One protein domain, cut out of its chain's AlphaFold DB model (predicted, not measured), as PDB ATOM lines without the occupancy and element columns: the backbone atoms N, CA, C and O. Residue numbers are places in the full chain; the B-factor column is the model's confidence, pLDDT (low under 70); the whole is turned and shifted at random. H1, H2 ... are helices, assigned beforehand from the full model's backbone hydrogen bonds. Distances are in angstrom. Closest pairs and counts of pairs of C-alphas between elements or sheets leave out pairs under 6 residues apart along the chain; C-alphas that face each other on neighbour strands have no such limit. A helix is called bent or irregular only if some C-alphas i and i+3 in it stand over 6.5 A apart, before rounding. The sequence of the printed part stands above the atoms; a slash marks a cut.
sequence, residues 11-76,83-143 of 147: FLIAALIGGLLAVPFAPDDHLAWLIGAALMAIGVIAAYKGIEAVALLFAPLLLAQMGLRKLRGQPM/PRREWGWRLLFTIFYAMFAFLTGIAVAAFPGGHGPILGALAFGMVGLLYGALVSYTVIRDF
ATOM      1  N   PHE A  11     244.485 154.098 -13.598       87.06
ATOM      2  CA  PHE A  11     245.083 153.976 -12.273       87.06
ATOM      3  C   PHE A  11     246.567 154.364 -12.273       87.06
ATOM      4  O   PHE A  11     246.986 155.187 -11.462       87.06
ATOM      5  N   LEU A  12     247.353 153.820 -13.207       90.06
ATOM      6  CA  LEU A  12     248.785 154.110 -13.317       90.06
ATOM      7  C   LEU A  12     249.047 155.575 -13.679       90.06
ATOM      8  O   LEU A  12     249.932 156.198 -13.097       90.06
ATOM      9  N   ILE A  13     248.264 156.146 -14.600       89.12
ATOM     10  CA  ILE A  13     248.385 157.558 -14.978       89.12
ATOM     11  C   ILE A  13     248.038 158.456 -13.789       89.12
ATOM     12  O   ILE A  13     248.775 159.396 -13.510       89.12
ATOM     13  N   ALA A  14     246.965 158.165 -13.052       87.31
ATOM     14  CA  ALA A  14     246.601 158.944 -11.874       87.31
ATOM     15  C   ALA A  14     247.637 158.838 -10.751       87.31
ATOM     16  O   ALA A  14     247.947 159.849 -10.124       87.31
ATOM     17  N   ALA A  15     248.219 157.654 -10.537       88.56
ATOM     18  CA  ALA A  15     249.325 157.473  -9.603       88.56
ATOM     19  C   ALA A  15     250.543 158.320 -10.004       88.56
ATOM     20  O   ALA A  15     251.112 159.027  -9.175       88.56
ATOM     21  N   LEU A  16     250.906 158.303 -11.289       92.06
ATOM     22  CA  LEU A  16     252.014 159.097 -11.820       92.06
ATOM     23  C   LEU A  16     251.754 160.603 -11.672       92.06
ATOM     24  O   LEU A  16     252.630 161.330 -11.215       92.06
ATOM     25  N   ILE A  17     250.545 161.061 -12.011       88.69
ATOM     26  CA  ILE A  17     250.120 162.455 -11.842       88.69
ATOM     27  C   ILE A  17     250.216 162.863 -10.370       88.69
ATOM     28  O   ILE A  17     250.780 163.910 -10.073       88.69
ATOM     29  N   GLY A  18     249.700 162.045  -9.451       85.94
ATOM     30  CA  GLY A  18     249.743 162.337  -8.020       85.94
ATOM     31  C   GLY A  18     251.165 162.416  -7.468       85.94
ATOM     32  O   GLY A  18     251.474 163.343  -6.723       85.94
ATOM     33  N   GLY A  19     252.037 161.490  -7.872       85.88
ATOM     34  CA  GLY A  19     253.444 161.495  -7.473       85.88
ATOM     35  C   GLY A  19     254.220 162.685  -8.040       85.88
ATOM     36  O   GLY A  19     254.924 163.361  -7.299       85.88
ATOM     37  N   LEU A  20     254.051 162.992  -9.331       87.94
ATOM     38  CA  LEU A  20     254.714 164.131  -9.979       87.94
ATOM     39  C   LEU A  20     254.221 165.472  -9.444       87.94
ATOM     40  O   LEU A  20     255.022 166.384  -9.258       87.94
ATOM     41  N   LEU A  21     252.919 165.600  -9.184       86.06
ATOM     42  CA  LEU A  21     252.377 166.809  -8.580       86.06
ATOM     43  C   LEU A  21     252.877 167.001  -7.156       86.06
ATOM     44  O   LEU A  21     253.035 168.139  -6.753       86.06
ATOM     45  N   ALA A  22     253.162 165.940  -6.404       84.69
ATOM     46  CA  ALA A  22     253.695 166.082  -5.056       84.69
ATOM     47  C   ALA A  22     255.120 166.667  -5.027       84.69
ATOM     48  O   ALA A  22     255.448 167.352  -4.063       84.69
ATOM     49  N   VAL A  23     255.930 166.483  -6.080       84.81
ATOM     50  CA  VAL A  23     257.321 166.979  -6.164       84.81
ATOM     51  C   VAL A  23     257.450 168.478  -5.853       84.81
ATOM     52  O   VAL A  23     258.186 168.822  -4.933       84.81
ATOM     53  N   PRO A  24     256.753 169.399  -6.548       83.25
ATOM     54  CA  PRO A  24     256.863 170.826  -6.253       83.25
ATOM     55  C   PRO A  24     256.224 171.239  -4.920       83.25
ATOM     56  O   PRO A  24     256.533 172.319  -4.434       83.25
ATOM     57  N   PHE A  25     255.322 170.438  -4.341       79.25
ATOM     58  CA  PHE A  25     254.651 170.791  -3.083       79.25
ATOM     59  C   PHE A  25     255.337 170.208  -1.850       79.25
ATOM     60  O   PHE A  25     255.141 170.754  -0.774       79.25
ATOM     61  N   ALA A  26     256.126 169.145  -1.996       79.81
ATOM     62  CA  ALA A  26     256.889 168.503  -0.931       79.81
ATOM     63  C   ALA A  26     258.191 167.906  -1.519       79.81
ATOM     64  O   ALA A  26     258.286 166.692  -1.709       79.81
ATOM     65  N   PRO A  27     259.183 168.744  -1.871       75.44
ATOM     66  CA  PRO A  27     260.339 168.329  -2.675       75.44
ATOM     67  C   PRO A  27     261.289 167.350  -1.973       75.44
ATOM     68  O   PRO A  27     261.867 166.497  -2.643       75.44
ATOM     69  N   ASP A  28     261.405 167.422  -0.645       79.69
ATOM     70  CA  ASP A  28     262.347 166.609   0.138       79.69
ATOM     71  C   ASP A  28     261.684 165.413   0.854       79.69
ATOM     72  O   ASP A  28     262.340 164.701   1.615       79.69
ATOM     73  N   ASP A  29     260.387 165.168   0.620       79.44
ATOM     74  CA  ASP A  29     259.620 164.125   1.311       79.44
ATOM     75  C   ASP A  29     259.079 163.063   0.338       79.44
ATOM     76  O   ASP A  29     258.008 163.185  -0.265       79.44
ATOM     77  N   HIS A  30     259.821 161.961   0.211       83.31
ATOM     78  CA  HIS A  30     259.432 160.819  -0.620       83.31
ATOM     79  C   HIS A  30     258.120 160.154  -0.170       83.31
ATOM     80  O   HIS A  30     257.443 159.523  -0.989       83.31
ATOM     81  N   LEU A  31     257.731 160.290   1.105       84.00
ATOM     82  CA  LEU A  31     256.450 159.772   1.582       84.00
ATOM     83  C   LEU A  31     255.297 160.598   1.018       84.00
ATOM     84  O   LEU A  31     254.299 160.016   0.597       84.00
ATOM     85  N   ALA A  32     255.448 161.920   0.924       80.50
ATOM     86  CA  ALA A  32     254.444 162.787   0.313       80.50
ATOM     87  C   ALA A  32     254.201 162.426  -1.164       80.50
ATOM     88  O   ALA A  32     253.061 162.464  -1.633       80.50
ATOM     89  N   TRP A  33     255.238 161.985  -1.885       85.88
ATOM     90  CA  TRP A  33     255.115 161.538  -3.278       85.88
ATOM     91  C   TRP A  33     254.340 160.228  -3.390       85.88
ATOM     92  O   TRP A  33     253.427 160.112  -4.210       85.88
ATOM     93  N   LEU A  34     254.669 159.250  -2.542       87.44
ATOM     94  CA  LEU A  34     253.966 157.967  -2.490       87.44
ATOM     95  C   LEU A  34     252.504 158.141  -2.069       87.44
ATOM     96  O   LEU A  34     251.620 157.510  -2.646       87.44
ATOM     97  N   ILE A  35     252.240 159.020  -1.104       85.56
ATOM     98  CA  ILE A  35     250.891 159.325  -0.625       85.56
ATOM     99  C   ILE A  35     250.096 160.065  -1.699       85.56
ATOM    100  O   ILE A  35     248.957 159.686  -1.965       85.56
ATOM    101  N   GLY A  36     250.691 161.054  -2.371       84.38
ATOM    102  CA  GLY A  36     250.066 161.747  -3.499       84.38
ATOM    103  C   GLY A  36     249.704 160.789  -4.634       84.38
ATOM    104  O   GLY A  36     248.579 160.820  -5.138       84.38
ATOM    105  N   ALA A  37     250.617 159.879  -4.986       87.69
ATOM    106  CA  ALA A  37     250.377 158.835  -5.978       87.69
ATOM    107  C   ALA A  37     249.254 157.878  -5.550       87.69
ATOM    108  O   ALA A  37     248.311 157.643  -6.309       87.69
ATOM    109  N   ALA A  38     249.317 157.351  -4.325       87.81
ATOM    110  CA  ALA A  38     248.331 156.410  -3.807       87.81
ATOM    111  C   ALA A  38     246.935 157.039  -3.717       87.81
ATOM    112  O   ALA A  38     245.964 156.448  -4.187       87.81
ATOM    113  N   LEU A  39     246.828 158.251  -3.167       88.06
ATOM    114  CA  LEU A  39     245.557 158.955  -3.028       88.06
ATOM    115  C   LEU A  39     244.954 159.290  -4.392       88.06
ATOM    116  O   LEU A  39     243.780 159.003  -4.603       88.06
ATOM    117  N   MET A  40     245.728 159.791  -5.358       88.00
ATOM    118  CA  MET A  40     245.178 160.045  -6.696       88.00
ATOM    119  C   MET A  40     244.688 158.768  -7.383       88.00
ATOM    120  O   MET A  40     243.634 158.776  -8.024       88.00
ATOM    121  N   ALA A  41     245.408 157.657  -7.222       87.69
ATOM    122  CA  ALA A  41     245.019 156.372  -7.792       87.69
ATOM    123  C   ALA A  41     243.742 155.811  -7.135       87.69
ATOM    124  O   ALA A  41     242.819 155.367  -7.826       87.69
ATOM    125  N   ILE A  42     243.642 155.903  -5.804       87.69
ATOM    126  CA  ILE A  42     242.426 155.571  -5.045       87.69
ATOM    127  C   ILE A  42     241.271 156.479  -5.473       87.69
ATOM    128  O   ILE A  42     240.161 155.990  -5.666       87.69
ATOM    129  N   GLY A  43     241.527 157.769  -5.685       85.19
ATOM    130  CA  GLY A  43     240.536 158.745  -6.122       85.19
ATOM    131  C   GLY A  43     239.888 158.392  -7.454       85.19
ATOM    132  O   GLY A  43     238.670 158.500  -7.583       85.19
ATOM    133  N   VAL A  44     240.666 157.894  -8.422       85.69
ATOM    134  CA  VAL A  44     240.117 157.383  -9.691       85.69
ATOM    135  C   VAL A  44     239.199 156.188  -9.454       85.69
ATOM    136  O   VAL A  44     238.089 156.153  -9.991       85.69
ATOM    137  N   ILE A  45     239.628 155.214  -8.643       85.81
ATOM    138  CA  ILE A  45     238.821 154.020  -8.349       85.81
ATOM    139  C   ILE A  45     237.535 154.412  -7.617       85.81
ATOM    140  O   ILE A  45     236.456 153.940  -7.973       85.81
ATOM    141  N   ALA A  46     237.638 155.288  -6.619       84.44
ATOM    142  CA  ALA A  46     236.513 155.769  -5.834       84.44
ATOM    143  C   ALA A  46     235.521 156.556  -6.701       84.44
ATOM    144  O   ALA A  46     234.323 156.306  -6.612       84.44
ATOM    145  N   ALA A  47     235.994 157.440  -7.586       83.38
ATOM    146  CA  ALA A  47     235.137 158.163  -8.525       83.38
ATOM    147  C   ALA A  47     234.426 157.204  -9.493       83.38
ATOM    148  O   ALA A  47     233.218 157.315  -9.704       83.38
ATOM    149  N   TYR A  48     235.148 156.214 -10.028       81.62
ATOM    150  CA  TYR A  48     234.573 155.192 -10.903       81.62
ATOM    151  C   TYR A  48     233.494 154.367 -10.184       81.62
ATOM    152  O   TYR A  48     232.376 154.219 -10.680       81.62
ATOM    153  N   LYS A  49     233.796 153.869  -8.980       81.06
ATOM    154  CA  LYS A  49     232.856 153.083  -8.171       81.06
ATOM    155  C   LYS A  49     231.684 153.912  -7.660       81.06
ATOM    156  O   LYS A  49     230.572 153.397  -7.594       81.06
ATOM    157  N   GLY A  50     231.905 155.187  -7.359       79.50
ATOM    158  CA  GLY A  50     230.856 156.135  -7.003       79.50
ATOM    159  C   GLY A  50     229.832 156.275  -8.126       79.50
ATOM    160  O   GLY A  50     228.635 156.165  -7.884       79.50
ATOM    161  N   ILE A  51     230.281 156.409  -9.374       79.88
ATOM    162  CA  ILE A  51     229.373 156.433 -10.530       79.88
ATOM    163  C   ILE A  51     228.645 155.117 -10.698       79.88
ATOM    164  O   ILE A  51     227.449 155.134 -10.964       79.88
ATOM    165  N   GLU A  52     229.340 153.989 -10.559       74.94
ATOM    166  CA  GLU A  52     228.719 152.670 -10.666       74.94
ATOM    167  C   GLU A  52     227.603 152.512  -9.620       74.94
ATOM    168  O   GLU A  52     226.487 152.122  -9.958       74.94
ATOM    169  N   ALA A  53     227.854 152.924  -8.376       78.00
ATOM    170  CA  ALA A  53     226.865 152.924  -7.304       78.00
ATOM    171  C   ALA A  53     225.680 153.852  -7.606       78.00
ATOM    172  O   ALA A  53     224.527 153.453  -7.444       78.00
ATOM    173  N   VAL A  54     225.933 155.066  -8.099       76.94
ATOM    174  CA  VAL A  54     224.862 155.998  -8.476       76.94
ATOM    175  C   VAL A  54     224.074 155.436  -9.670       76.94
ATOM    176  O   VAL A  54     222.846 155.456  -9.663       76.94
ATOM    177  N   ALA A  55     224.731 154.836 -10.662       70.75
ATOM    178  CA  ALA A  55     224.081 154.180 -11.796       70.75
ATOM    179  C   ALA A  55     223.171 153.027 -11.358       70.75
ATOM    180  O   ALA A  55     222.055 152.910 -11.873       70.75
ATOM    181  N   LEU A  56     223.609 152.229 -10.380       74.44
ATOM    182  CA  LEU A  56     222.799 151.189  -9.748       74.44
ATOM    183  C   LEU A  56     221.618 151.782  -8.971       74.44
ATOM    184  O   LEU A  56     220.514 151.259  -9.071       74.44
ATOM    185  N   LEU A  57     221.803 152.908  -8.278       73.81
ATOM    186  CA  LEU A  57     220.735 153.594  -7.543       73.81
ATOM    187  C   LEU A  57     219.620 154.110  -8.470       73.81
ATOM    188  O   LEU A  57     218.439 154.072  -8.127       73.81
ATOM    189  N   PHE A  58     219.982 154.558  -9.674       71.94
ATOM    190  CA  PHE A  58     219.027 155.011 -10.689       71.94
ATOM    191  C   PHE A  58     218.459 153.871 -11.554       71.94
ATOM    192  O   PHE A  58     217.501 154.095 -12.299       71.94
ATOM    193  N   ALA A  59     218.997 152.648 -11.476       72.00
ATOM    194  CA  ALA A  59     218.520 151.516 -12.271       72.00
ATOM    195  C   ALA A  59     217.054 151.119 -11.967       72.00
ATOM    196  O   ALA A  59     216.293 150.967 -12.928       72.00
ATOM    197  N   PRO A  60     216.591 151.039 -10.701       70.88
ATOM    198  CA  PRO A  60     215.194 150.738 -10.374       70.88
ATOM    199  C   PRO A  60     214.209 151.772 -10.928       70.88
ATOM    200  O   PRO A  60     213.181 151.404 -11.493       70.88
ATOM    201  N   LEU A  61     214.542 153.064 -10.837       75.06
ATOM    202  CA  LEU A  61     213.715 154.150 -11.378       75.06
ATOM    203  C   LEU A  61     213.552 154.028 -12.898       75.06
ATOM    204  O   LEU A  61     212.470 154.251 -13.441       75.06
ATOM    205  N   LEU A  62     214.618 153.630 -13.594       65.50
ATOM    206  CA  LEU A  62     214.597 153.430 -15.040       65.50
ATOM    207  C   LEU A  62     213.802 152.185 -15.443       65.50
ATOM    208  O   LEU A  62     213.058 152.237 -16.421       65.50
ATOM    209  N   LEU A  63     213.921 151.094 -14.685       71.81
ATOM    210  CA  LEU A  63     213.119 149.885 -14.886       71.81
ATOM    211  C   LEU A  63     211.630 150.159 -14.644       71.81
ATOM    212  O   LEU A  63     210.794 149.750 -15.450       71.81
ATOM    213  N   ALA A  64     211.295 150.926 -13.605       75.31
ATOM    214  CA  ALA A  64     209.925 151.343 -13.319       75.31
ATOM    215  C   ALA A  64     209.340 152.208 -14.450       75.31
ATOM    216  O   ALA A  64     208.221 151.967 -14.906       75.31
ATOM    217  N   GLN A  65     210.110 153.168 -14.975       73.62
ATOM    218  CA  GLN A  65     209.692 153.964 -16.136       73.62
ATOM    219  C   GLN A  65     209.502 153.110 -17.397       73.62
ATOM    220  O   GLN A  65     208.554 153.337 -18.147       73.62
ATOM    221  N   MET A  66     210.371 152.123 -17.636       70.31
ATOM    222  CA  MET A  66     210.225 151.182 -18.752       70.31
ATOM    223  C   MET A  66     208.964 150.322 -18.605       70.31
ATOM    224  O   MET A  66     208.232 150.156 -19.581       70.31
ATOM    225  N   GLY A  67     208.666 149.844 -17.393       73.81
ATOM    226  CA  GLY A  67     207.438 149.111 -17.084       73.81
ATOM    227  C   GLY A  67     206.179 149.947 -17.329       73.81
ATOM    228  O   GLY A  67     205.278 149.510 -18.040       73.81
ATOM    229  N   LEU A  68     206.150 151.189 -16.835       78.00
ATOM    230  CA  LEU A  68     205.032 152.119 -17.045       78.00
ATOM    231  C   LEU A  68     204.819 152.473 -18.522       78.00
ATOM    232  O   LEU A  68     203.681 152.606 -18.966       78.00
ATOM    233  N   ARG A  69     205.892 152.616 -19.303       69.56
ATOM    234  CA  ARG A  69     205.793 152.896 -20.744       69.56
ATOM    235  C   ARG A  69     205.304 151.693 -21.537       69.56
ATOM    236  O   ARG A  69     204.456 151.869 -22.407       69.56
ATOM    237  N   LYS A  70     205.770 150.488 -21.187       75.25
ATOM    238  CA  LYS A  70     205.270 149.231 -21.758       75.25
ATOM    239  C   LYS A  70     203.769 149.068 -21.494       75.25
ATOM    240  O   LYS A  70     203.035 148.716 -22.407       75.25
ATOM    241  N   LEU A  71     203.309 149.402 -20.286       80.81
ATOM    242  CA  LEU A  71     201.882 149.408 -19.935       80.81
ATOM    243  C   LEU A  71     201.075 150.462 -20.711       80.81
ATOM    244  O   LEU A  71     199.908 150.242 -21.006       80.81
ATOM    245  N   ARG A  72     201.690 151.593 -21.073       82.00
ATOM    246  CA  ARG A  72     201.062 152.667 -21.865       82.00
ATOM    247  C   ARG A  72     201.150 152.455 -23.381       82.00
ATOM    248  O   ARG A  72     200.806 153.370 -24.122       82.00
ATOM    249  N   GLY A  73     201.653 151.306 -23.845       71.88
ATOM    250  CA  GLY A  73     201.840 151.022 -25.274       71.88
ATOM    251  C   GLY A  73     202.807 151.982 -25.978       71.88
ATOM    252  O   GLY A  73     202.822 152.058 -27.203       71.88
ATOM    253  N   GLN A  74     203.601 152.742 -25.219       74.69
ATOM    254  CA  GLN A  74     204.562 153.681 -25.783       74.69
ATOM    255  C   GLN A  74     205.783 152.904 -26.282       74.69
ATOM    256  O   GLN A  74     206.199 151.947 -25.617       74.69
ATOM    257  N   PRO A  75     206.387 153.308 -27.416       61.84
ATOM    258  CA  PRO A  75     207.592 152.663 -27.909       61.84
ATOM    259  C   PRO A  75     208.642 152.653 -26.800       61.84
ATOM    260  O   PRO A  75     208.872 153.660 -26.116       61.84
ATOM    261  N   MET A  76     209.255 151.483 -26.592       58.56
ATOM    262  CA  MET A  76     210.417 151.386 -25.720       58.56
ATOM    263  C   MET A  76     211.432 152.416 -26.199       58.56
ATOM    264  O   MET A  76     211.597 152.598 -27.405       58.56
ATOM    265  N   PRO A  83     223.054 161.366 -26.190       55.34
ATOM    266  CA  PRO A  83     224.276 161.927 -25.601       55.34
ATOM    267  C   PRO A  83     224.092 162.586 -24.223       55.34
ATOM    268  O   PRO A  83     225.024 162.637 -23.426       55.34
ATOM    269  N   ARG A  84     222.882 163.052 -23.886       53.69
ATOM    270  CA  ARG A  84     222.588 163.757 -22.626       53.69
ATOM    271  C   ARG A  84     222.782 162.922 -21.355       53.69
ATOM    272  O   ARG A  84     223.211 163.473 -20.346       53.69
ATOM    273  N   ARG A  85     222.466 161.620 -21.360       57.03
ATOM    274  CA  ARG A  85     222.585 160.789 -20.140       57.03
ATOM    275  C   ARG A  85     224.029 160.361 -19.885       57.03
ATOM    276  O   ARG A  85     224.448 160.284 -18.737       57.03
ATOM    277  N   GLU A  86     224.785 160.135 -20.951       63.09
ATOM    278  CA  GLU A  86     226.225 159.889 -20.890       63.09
ATOM    279  C   GLU A  86     226.973 161.116 -20.354       63.09
ATOM    280  O   GLU A  86     227.813 160.996 -19.468       63.09
ATOM    281  N   TRP A  87     226.573 162.313 -20.793       67.75
ATOM    282  CA  TRP A  87     227.058 163.584 -20.257       67.75
ATOM    283  C   TRP A  87     226.855 163.742 -18.747       67.75
ATOM    284  O   TRP A  87     227.757 164.224 -18.066       67.75
ATOM    285  N   GLY A  88     225.716 163.292 -18.211       74.00
ATOM    286  CA  GLY A  88     225.461 163.322 -16.769       74.00
ATOM    287  C   GLY A  88     226.473 162.496 -15.972       74.00
ATOM    288  O   GLY A  88     227.028 162.982 -14.990       74.00
ATOM    289  N   TRP A  89     226.776 161.278 -16.426       73.00
ATOM    290  CA  TRP A  89     227.762 160.410 -15.770       73.00
ATOM    291  C   TRP A  89     229.196 160.934 -15.893       73.00
ATOM    292  O   TRP A  89     229.957 160.850 -14.932       73.00
ATOM    293  N   ARG A  90     229.546 161.538 -17.036       73.12
ATOM    294  CA  ARG A  90     230.853 162.181 -17.273       73.12
ATOM    295  C   ARG A  90     231.088 163.365 -16.345       73.12
ATOM    296  O   ARG A  90     232.151 163.487 -15.735       73.12
ATOM    297  N   LEU A  91     230.078 164.226 -16.217       81.44
ATOM    298  CA  LEU A  91     230.139 165.369 -15.315       81.44
ATOM    299  C   LEU A  91     230.308 164.887 -13.872       81.44
ATOM    300  O   LEU A  91     231.147 165.406 -13.143       81.44
ATOM    301  N   LEU A  92     229.571 163.840 -13.494       83.25
ATOM    302  CA  LEU A  92     229.647 163.265 -12.161       83.25
ATOM    303  C   LEU A  92     231.041 162.679 -11.868       83.25
ATOM    304  O   LEU A  92     231.598 162.978 -10.815       83.25
ATOM    305  N   PHE A  93     231.646 161.937 -12.809       84.00
ATOM    306  CA  PHE A  93     233.040 161.471 -12.689       84.00
ATOM    307  C   PHE A  93     234.007 162.612 -12.462       84.00
ATOM    308  O   PHE A  93     234.804 162.578 -11.529       84.00
ATOM    309  N   THR A  94     233.911 163.623 -13.319       85.94
ATOM    310  CA  THR A  94     234.818 164.765 -13.309       85.94
ATOM    311  C   THR A  94     234.727 165.503 -11.977       85.94
ATOM    312  O   THR A  94     235.758 165.821 -11.394       85.94
ATOM    313  N   ILE A  95     233.515 165.696 -11.445       85.38
ATOM    314  CA  ILE A  95     233.292 166.329 -10.139       85.38
ATOM    315  C   ILE A  95     233.868 165.477  -9.002       85.38
ATOM    316  O   ILE A  95     234.634 165.993  -8.189       85.38
ATOM    317  N   PHE A  96     233.538 164.182  -8.936       84.75
ATOM    318  CA  PHE A  96     234.032 163.310  -7.863       84.75
ATOM    319  C   PHE A  96     235.553 163.189  -7.879       84.75
ATOM    320  O   PHE A  96     236.190 163.275  -6.829       84.75
ATOM    321  N   TYR A  97     236.139 163.027  -9.063       86.38
ATOM    322  CA  TYR A  97     237.579 162.916  -9.201       86.38
ATOM    323  C   TYR A  97     238.291 164.236  -8.880       86.38
ATOM    324  O   TYR A  97     239.278 164.226  -8.149       86.38
ATOM    325  N   ALA A  98     237.765 165.380  -9.331       86.62
ATOM    326  CA  ALA A  98     238.304 166.694  -8.980       86.62
ATOM    327  C   ALA A  98     238.255 166.967  -7.473       86.62
ATOM    328  O   ALA A  98     239.221 167.481  -6.913       86.62
ATOM    329  N   MET A  99     237.165 166.584  -6.805       87.69
ATOM    330  CA  MET A  99     237.052 166.688  -5.351       87.69
ATOM    331  C   MET A  99     238.106 165.823  -4.651       87.69
ATOM    332  O   MET A  99     238.755 166.281  -3.715       87.69
ATOM    333  N   PHE A 100     238.326 164.593  -5.125       86.94
ATOM    334  CA  PHE A 100     239.344 163.713  -4.553       86.94
ATOM    335  C   PHE A 100     240.764 164.244  -4.784       86.94
ATOM    336  O   PHE A 100     241.597 164.216  -3.879       86.94
ATOM    337  N   ALA A 101     241.032 164.780  -5.974       86.38
ATOM    338  CA  ALA A 101     242.302 165.411  -6.288       86.38
ATOM    339  C   ALA A 101     242.544 166.632  -5.390       86.38
ATOM    340  O   ALA A 101     243.585 166.729  -4.751       86.38
ATOM    341  N   PHE A 102     241.546 167.502  -5.233       87.88
ATOM    342  CA  PHE A 102     241.609 168.643  -4.321       87.88
ATOM    343  C   PHE A 102     241.952 168.218  -2.882       87.88
ATOM    344  O   PHE A 102     242.878 168.761  -2.282       87.88
ATOM    345  N   LEU A 103     241.272 167.192  -2.349       87.38
ATOM    346  CA  LEU A 103     241.568 166.628  -1.024       87.38
ATOM    347  C   LEU A 103     242.982 166.039  -0.942       87.38
ATOM    348  O   LEU A 103     243.655 166.190   0.076       87.38
ATOM    349  N   THR A 104     243.449 165.408  -2.018       86.00
ATOM    350  CA  THR A 104     244.818 164.887  -2.108       86.00
ATOM    351  C   THR A 104     245.835 166.021  -2.032       86.00
ATOM    352  O   THR A 104     246.805 165.917  -1.290       86.00
ATOM    353  N   GLY A 105     245.583 167.137  -2.719       82.31
ATOM    354  CA  GLY A 105     246.423 168.329  -2.646       82.31
ATOM    355  C   GLY A 105     246.502 168.923  -1.239       82.31
ATOM    356  O   GLY A 105     247.593 169.279  -0.804       82.31
ATOM    357  N   ILE A 106     245.386 168.959  -0.494       85.12
ATOM    358  CA  ILE A 106     245.388 169.363   0.926       85.12
ATOM    359  C   ILE A 106     246.270 168.420   1.748       85.12
ATOM    360  O   ILE A 106     247.101 168.883   2.525       85.12
ATOM    361  N   ALA A 107     246.082 167.108   1.581       83.62
ATOM    362  CA  ALA A 107     246.809 166.103   2.348       83.62
ATOM    363  C   ALA A 107     248.320 166.156   2.077       83.62
ATOM    364  O   ALA A 107     249.104 166.135   3.019       83.62
ATOM    365  N   VAL A 108     248.727 166.275   0.810       83.19
ATOM    366  CA  VAL A 108     250.139 166.359   0.402       83.19
ATOM    367  C   VAL A 108     250.780 167.661   0.884       83.19
ATOM    368  O   VAL A 108     251.885 167.646   1.413       83.19
ATOM    369  N   ALA A 109     250.089 168.794   0.766       81.00
ATOM    370  CA  ALA A 109     250.632 170.085   1.189       81.00
ATOM    371  C   ALA A 109     250.628 170.295   2.717       81.00
ATOM    372  O   ALA A 109     251.168 171.292   3.191       81.00
ATOM    373  N   ALA A 110     250.042 169.373   3.489       81.50
ATOM    374  CA  ALA A 110     250.138 169.350   4.948       81.50
ATOM    375  C   ALA A 110     251.453 168.726   5.467       81.50
ATOM    376  O   ALA A 110     251.707 168.781   6.671       81.50
ATOM    377  N   PHE A 111     252.283 168.141   4.593       78.75
ATOM    378  CA  PHE A 111     253.576 167.563   4.969       78.75
ATOM    379  C   PHE A 111     254.651 168.632   5.255       78.75
ATOM    380  O   PHE A 111     254.556 169.763   4.760       78.75
ATOM    381  N   PRO A 112     255.688 168.301   6.052       65.44
ATOM    382  CA  PRO A 112     256.795 169.213   6.331       65.44
ATOM    383  C   PRO A 112     257.509 169.604   5.025       65.44
ATOM    384  O   PRO A 112     257.969 168.738   4.292       65.44
ATOM    385  N   GLY A 113     257.581 170.904   4.717       63.50
ATOM    386  CA  GLY A 113     258.087 171.411   3.424       63.50
ATOM    387  C   GLY A 113     256.994 171.818   2.421       63.50
ATOM    388  O   GLY A 113     257.307 172.343   1.355       63.50
ATOM    389  N   GLY A 114     255.722 171.646   2.797       61.75
ATOM    390  CA  GLY A 114     254.526 172.027   2.050       61.75
ATOM    391  C   GLY A 114     254.481 173.481   1.568       61.75
ATOM    392  O   GLY A 114     254.460 174.407   2.381       61.75
ATOM    393  N   HIS A 115     254.324 173.711   0.261       65.88
ATOM    394  CA  HIS A 115     253.937 175.024  -0.283       65.88
ATOM    395  C   HIS A 115     252.434 175.296  -0.092       65.88
ATOM    396  O   HIS A 115     251.695 175.433  -1.058       65.88
ATOM    397  N   GLY A 116     251.980 175.370   1.164       74.19
ATOM    398  CA  GLY A 116     250.645 175.823   1.568       74.19
ATOM    399  C   GLY A 116     249.465 174.925   1.130       74.19
ATOM    400  O   GLY A 116     249.263 174.686  -0.063       74.19
ATOM    401  N   PRO A 117     248.574 174.506   2.051       75.94
ATOM    402  CA  PRO A 117     247.480 173.574   1.740       75.94
ATOM    403  C   PRO A 117     246.519 174.072   0.656       75.94
ATOM    404  O   PRO A 117     245.983 173.275  -0.105       75.94
ATOM    405  N   ILE A 118     246.332 175.389   0.536       82.00
ATOM    406  CA  ILE A 118     245.430 175.996  -0.451       82.00
ATOM    407  C   ILE A 118     245.985 175.868  -1.877       82.00
ATOM    408  O   ILE A 118     245.243 175.507  -2.790       82.00
ATOM    409  N   LEU A 119     247.279 176.140  -2.084       81.75
ATOM    410  CA  LEU A 119     247.901 176.072  -3.411       81.75
ATOM    411  C   LEU A 119     248.004 174.623  -3.895       81.75
ATOM    412  O   LEU A 119     247.664 174.346  -5.045       81.75
ATOM    413  N   GLY A 120     248.378 173.698  -3.003       82.06
ATOM    414  CA  GLY A 120     248.366 172.263  -3.292       82.06
ATOM    415  C   GLY A 120     246.970 171.763  -3.666       82.06
ATOM    416  O   GLY A 120     246.799 171.096  -4.685       82.06
ATOM    417  N   ALA A 121     245.944 172.151  -2.903       80.94
ATOM    418  CA  ALA A 121     244.559 171.780  -3.190       80.94
ATOM    419  C   ALA A 121     244.083 172.294  -4.553       80.94
ATOM    420  O   ALA A 121     243.500 171.536  -5.331       80.94
ATOM    421  N   LEU A 122     244.359 173.561  -4.874       86.19
ATOM    422  CA  LEU A 122     243.989 174.158  -6.159       86.19
ATOM    423  C   LEU A 122     244.704 173.480  -7.330       86.19
ATOM    424  O   LEU A 122     244.055 173.160  -8.326       86.19
ATOM    425  N   ALA A 123     246.008 173.221  -7.209       85.56
ATOM    426  CA  ALA A 123     246.785 172.578  -8.264       85.56
ATOM    427  C   ALA A 123     246.294 171.153  -8.537       85.56
ATOM    428  O   ALA A 123     245.980 170.816  -9.681       85.56
ATOM    429  N   PHE A 124     246.143 170.332  -7.494       88.19
ATOM    430  CA  PHE A 124     245.614 168.983  -7.666       88.19
ATOM    431  C   PHE A 124     244.158 169.002  -8.149       88.19
ATOM    432  O   PHE A 124     243.815 168.238  -9.045       88.19
ATOM    433  N   GLY A 125     243.308 169.890  -7.626       85.56
ATOM    434  CA  GLY A 125     241.919 170.033  -8.068       85.56
ATOM    435  C   GLY A 125     241.803 170.395  -9.552       85.56
ATOM    436  O   GLY A 125     241.012 169.789 -10.277       85.56
ATOM    437  N   MET A 126     242.638 171.322 -10.033       90.69
ATOM    438  CA  MET A 126     242.693 171.702 -11.447       90.69
ATOM    439  C   MET A 126     243.131 170.530 -12.329       90.69
ATOM    440  O   MET A 126     242.509 170.267 -13.359       90.69
ATOM    441  N   VAL A 127     244.152 169.778 -11.912       89.19
ATOM    442  CA  VAL A 127     244.591 168.588 -12.651       89.19
ATOM    443  C   VAL A 127     243.536 167.483 -12.616       89.19
ATOM    444  O   VAL A 127     243.305 166.832 -13.634       89.19
ATOM    445  N   GLY A 128     242.829 167.325 -11.496       87.19
ATOM    446  CA  GLY A 128     241.685 166.429 -11.375       87.19
ATOM    447  C   GLY A 128     240.587 166.749 -12.392       87.19
ATOM    448  O   GLY A 128     240.110 165.857 -13.090       87.19
ATOM    449  N   LEU A 129     240.239 168.028 -12.554       88.75
ATOM    450  CA  LEU A 129     239.273 168.470 -13.565       88.75
ATOM    451  C   LEU A 129     239.749 168.173 -14.993       88.75
ATOM    452  O   LEU A 129     238.987 167.621 -15.786       88.75
ATOM    453  N   LEU A 130     241.002 168.507 -15.317       90.94
ATOM    454  CA  LEU A 130     241.568 168.295 -16.655       90.94
ATOM    455  C   LEU A 130     241.627 166.808 -17.016       90.94
ATOM    456  O   LEU A 130     241.202 166.409 -18.102       90.94
ATOM    457  N   TYR A 131     242.112 165.979 -16.095       87.31
ATOM    458  CA  TYR A 131     242.183 164.539 -16.292       87.31
ATOM    459  C   TYR A 131     240.787 163.910 -16.371       87.31
ATOM    460  O   TYR A 131     240.527 163.109 -17.266       87.31
ATOM    461  N   GLY A 132     239.863 164.315 -15.495       84.88
ATOM    462  CA  GLY A 132     238.472 163.862 -15.528       84.88
ATOM    463  C   GLY A 132     237.783 164.189 -16.854       84.88
ATOM    464  O   GLY A 132     237.112 163.324 -17.421       84.88
ATOM    465  N   ALA A 133     238.013 165.388 -17.395       85.50
ATOM    466  CA  ALA A 133     237.511 165.792 -18.705       85.50
ATOM    467  C   ALA A 133     238.131 164.965 -19.846       85.50
ATOM    468  O   ALA A 133     237.405 164.515 -20.734       85.50
ATOM    469  N   LEU A 134     239.445 164.711 -19.802       85.81
ATOM    470  CA  LEU A 134     240.152 163.918 -20.811       85.81
ATOM    471  C   LEU A 134     239.693 162.455 -20.824       85.81
ATOM    472  O   LEU A 134     239.373 161.926 -21.884       85.81
ATOM    473  N   VAL A 135     239.629 161.808 -19.658       80.12
ATOM    474  CA  VAL A 135     239.148 160.423 -19.529       80.12
ATOM    475  C   VAL A 135     237.684 160.331 -19.929       80.12
ATOM    476  O   VAL A 135     237.296 159.417 -20.655       80.12
ATOM    477  N   SER A 136     236.873 161.306 -19.511       76.12
ATOM    478  CA  SER A 136     235.487 161.384 -19.956       76.12
ATOM    479  C   SER A 136     235.414 161.427 -21.474       76.12
ATOM    480  O   SER A 136     234.601 160.691 -22.010       76.12
ATOM    481  N   TYR A 137     236.266 162.226 -22.137       79.19
ATOM    482  CA  TYR A 137     236.339 162.395 -23.592       79.19
ATOM    483  C   TYR A 137     236.799 161.139 -24.347       79.19
ATOM    484  O   TYR A 137     236.177 160.767 -25.343       79.19
ATOM    485  N   THR A 138     237.856 160.459 -23.890       74.00
ATOM    486  CA  THR A 138     238.371 159.250 -24.560       74.00
ATOM    487  C   THR A 138     237.366 158.107 -24.514       74.00
ATOM    488  O   THR A 138     237.139 157.451 -25.527       74.00
ATOM    489  N   VAL A 139     236.684 157.932 -23.379       66.50
ATOM    490  CA  VAL A 139     235.590 156.965 -23.248       66.50
ATOM    491  C   VAL A 139     234.453 157.294 -24.230       66.50
ATOM    492  O   VAL A 139     233.925 156.384 -24.855       66.50
ATOM    493  N   ILE A 140     234.107 158.570 -24.463       61.09
ATOM    494  CA  ILE A 140     233.101 158.933 -25.493       61.09
ATOM    495  C   ILE A 140     233.531 158.461 -26.864       61.09
ATOM    496  O   ILE A 140     232.727 157.898 -27.592       61.09
ATOM    497  N   ARG A 141     234.776 158.763 -27.234       65.56
ATOM    498  CA  ARG A 141     235.257 158.496 -28.580       65.56
ATOM    499  C   ARG A 141     235.213 157.001 -28.871       65.56
ATOM    500  O   ARG A 141     234.757 156.590 -29.925       65.56
ATOM    501  N   ASP A 142     235.617 156.192 -27.899       61.81
ATOM    502  CA  ASP A 142     235.742 154.753 -28.103       61.81
ATOM    503  C   ASP A 142     234.400 153.997 -27.963       61.81
ATOM    504  O   ASP A 142     234.264 152.906 -28.515       61.81
ATOM    505  N   PHE A 143     233.402 154.548 -27.252       54.75
ATOM    506  CA  PHE A 143     232.075 153.926 -27.074       54.75
ATOM    507  C   PHE A 143     230.938 154.585 -27.879       54.75
ATOM    508  O   PHE A 143     229.896 153.961 -28.065       54.75
TER     509      PHE A 143
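Overview. This is residues 11 to 76 and 83 to 143 of the 147 residues of an uncharacterized protein of Lysobacter psychrotolerans (UniProt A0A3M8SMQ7). Two helical hairpins, H1 with H2a and H3 with H4, come together as a loose, splayed four-helix bundle with the two printed turns at the same end; from the other end the long helix H2 runs on past the bundle as an arm, H2b, which makes much of the length. The bundle is up and down, each of H1, H2a, H3 and H4 running against the one before it. There are 127 residues printed, with four named helices in the order H1, H2, H3, H4 and no named strand: the class is all helix. The whole is loose, with a radius of gyration of the C-alphas of 18.7 A, and spans 67 by 25 by 21 A.

Along the chain. The longest helix is H2, residues 30 to 71. By its hydrogen bonds it was assigned as one helix, but it is bent: C-alphas 57 and 60 are 6.8 A apart. Its arm H2a, residues 30 to 57, is 40.0 A long and begins at C-alpha 30 (259.432, 160.819, -0.620). Its arm H2b, residues 60 to 71, is 16.4 A long and ends at C-alpha 71 (201.882, 149.408, -19.935). H3, residues 83 to 109, is 38.5 A long. H4, residues 117 to 143, is 38.1 A long and ends at C-alpha 143 (232.075, 153.926, -27.074). H1, residues 11 to 25, is 21.4 A long; it is neither bent nor irregular, but only just: C-alphas 21 and 24 are 6.5 A apart.

Arrangement. H2a touches H3 at a shallow tilt of 28 degrees, opposite ways; the closest C-alphas are those of Ala 47 and Phe 96, 5.3 A apart. With residues 32 to 45 alone H2a touches H1, its partner in a hairpin, at a steep tilt of 44 degrees, opposite ways; the closest C-alphas, of Ala 15 and Ala 37, are 4.0 A apart. H3 and H4 form a hairpin and touch at a shallow tilt of 29 degrees, opposite ways, with the C-alphas of Gly 105 and Ala 121 closest at 4.0 A. H1 and H4 only just touch, with 3 pairs of C-alphas within 8 A, the closest being those of Phe 25 and Gly 120, 6.5 A apart. H2a and H4 are near each other. H2b stands at a shallow tilt of 23 degrees to H2a and is apart from H1, H3 and H4. Every O i to N i+4 pair is within hydrogen-bond range in H2a, H2b, H3 and H4, and 9 of 11 are in H1.

Size, cuts and confidence. The C-alphas of Asp 28 and Gly 73, the two farthest apart, are 67.5 A from each other. Residues 56 to 64 and 68 to 73 stand free. Residues 77 to 82 are not printed, and C-alphas 76 and 83 are 17.4 A apart across this cut, in the link from H2 to H3. The link from H1 to H2 is tight, and that from H3 to H4 is short. The mean pLDDT of the printed part is 79.4; it is under 70 at 18 residues, among them 83 to 87, 112 to 115 and 139 to 143.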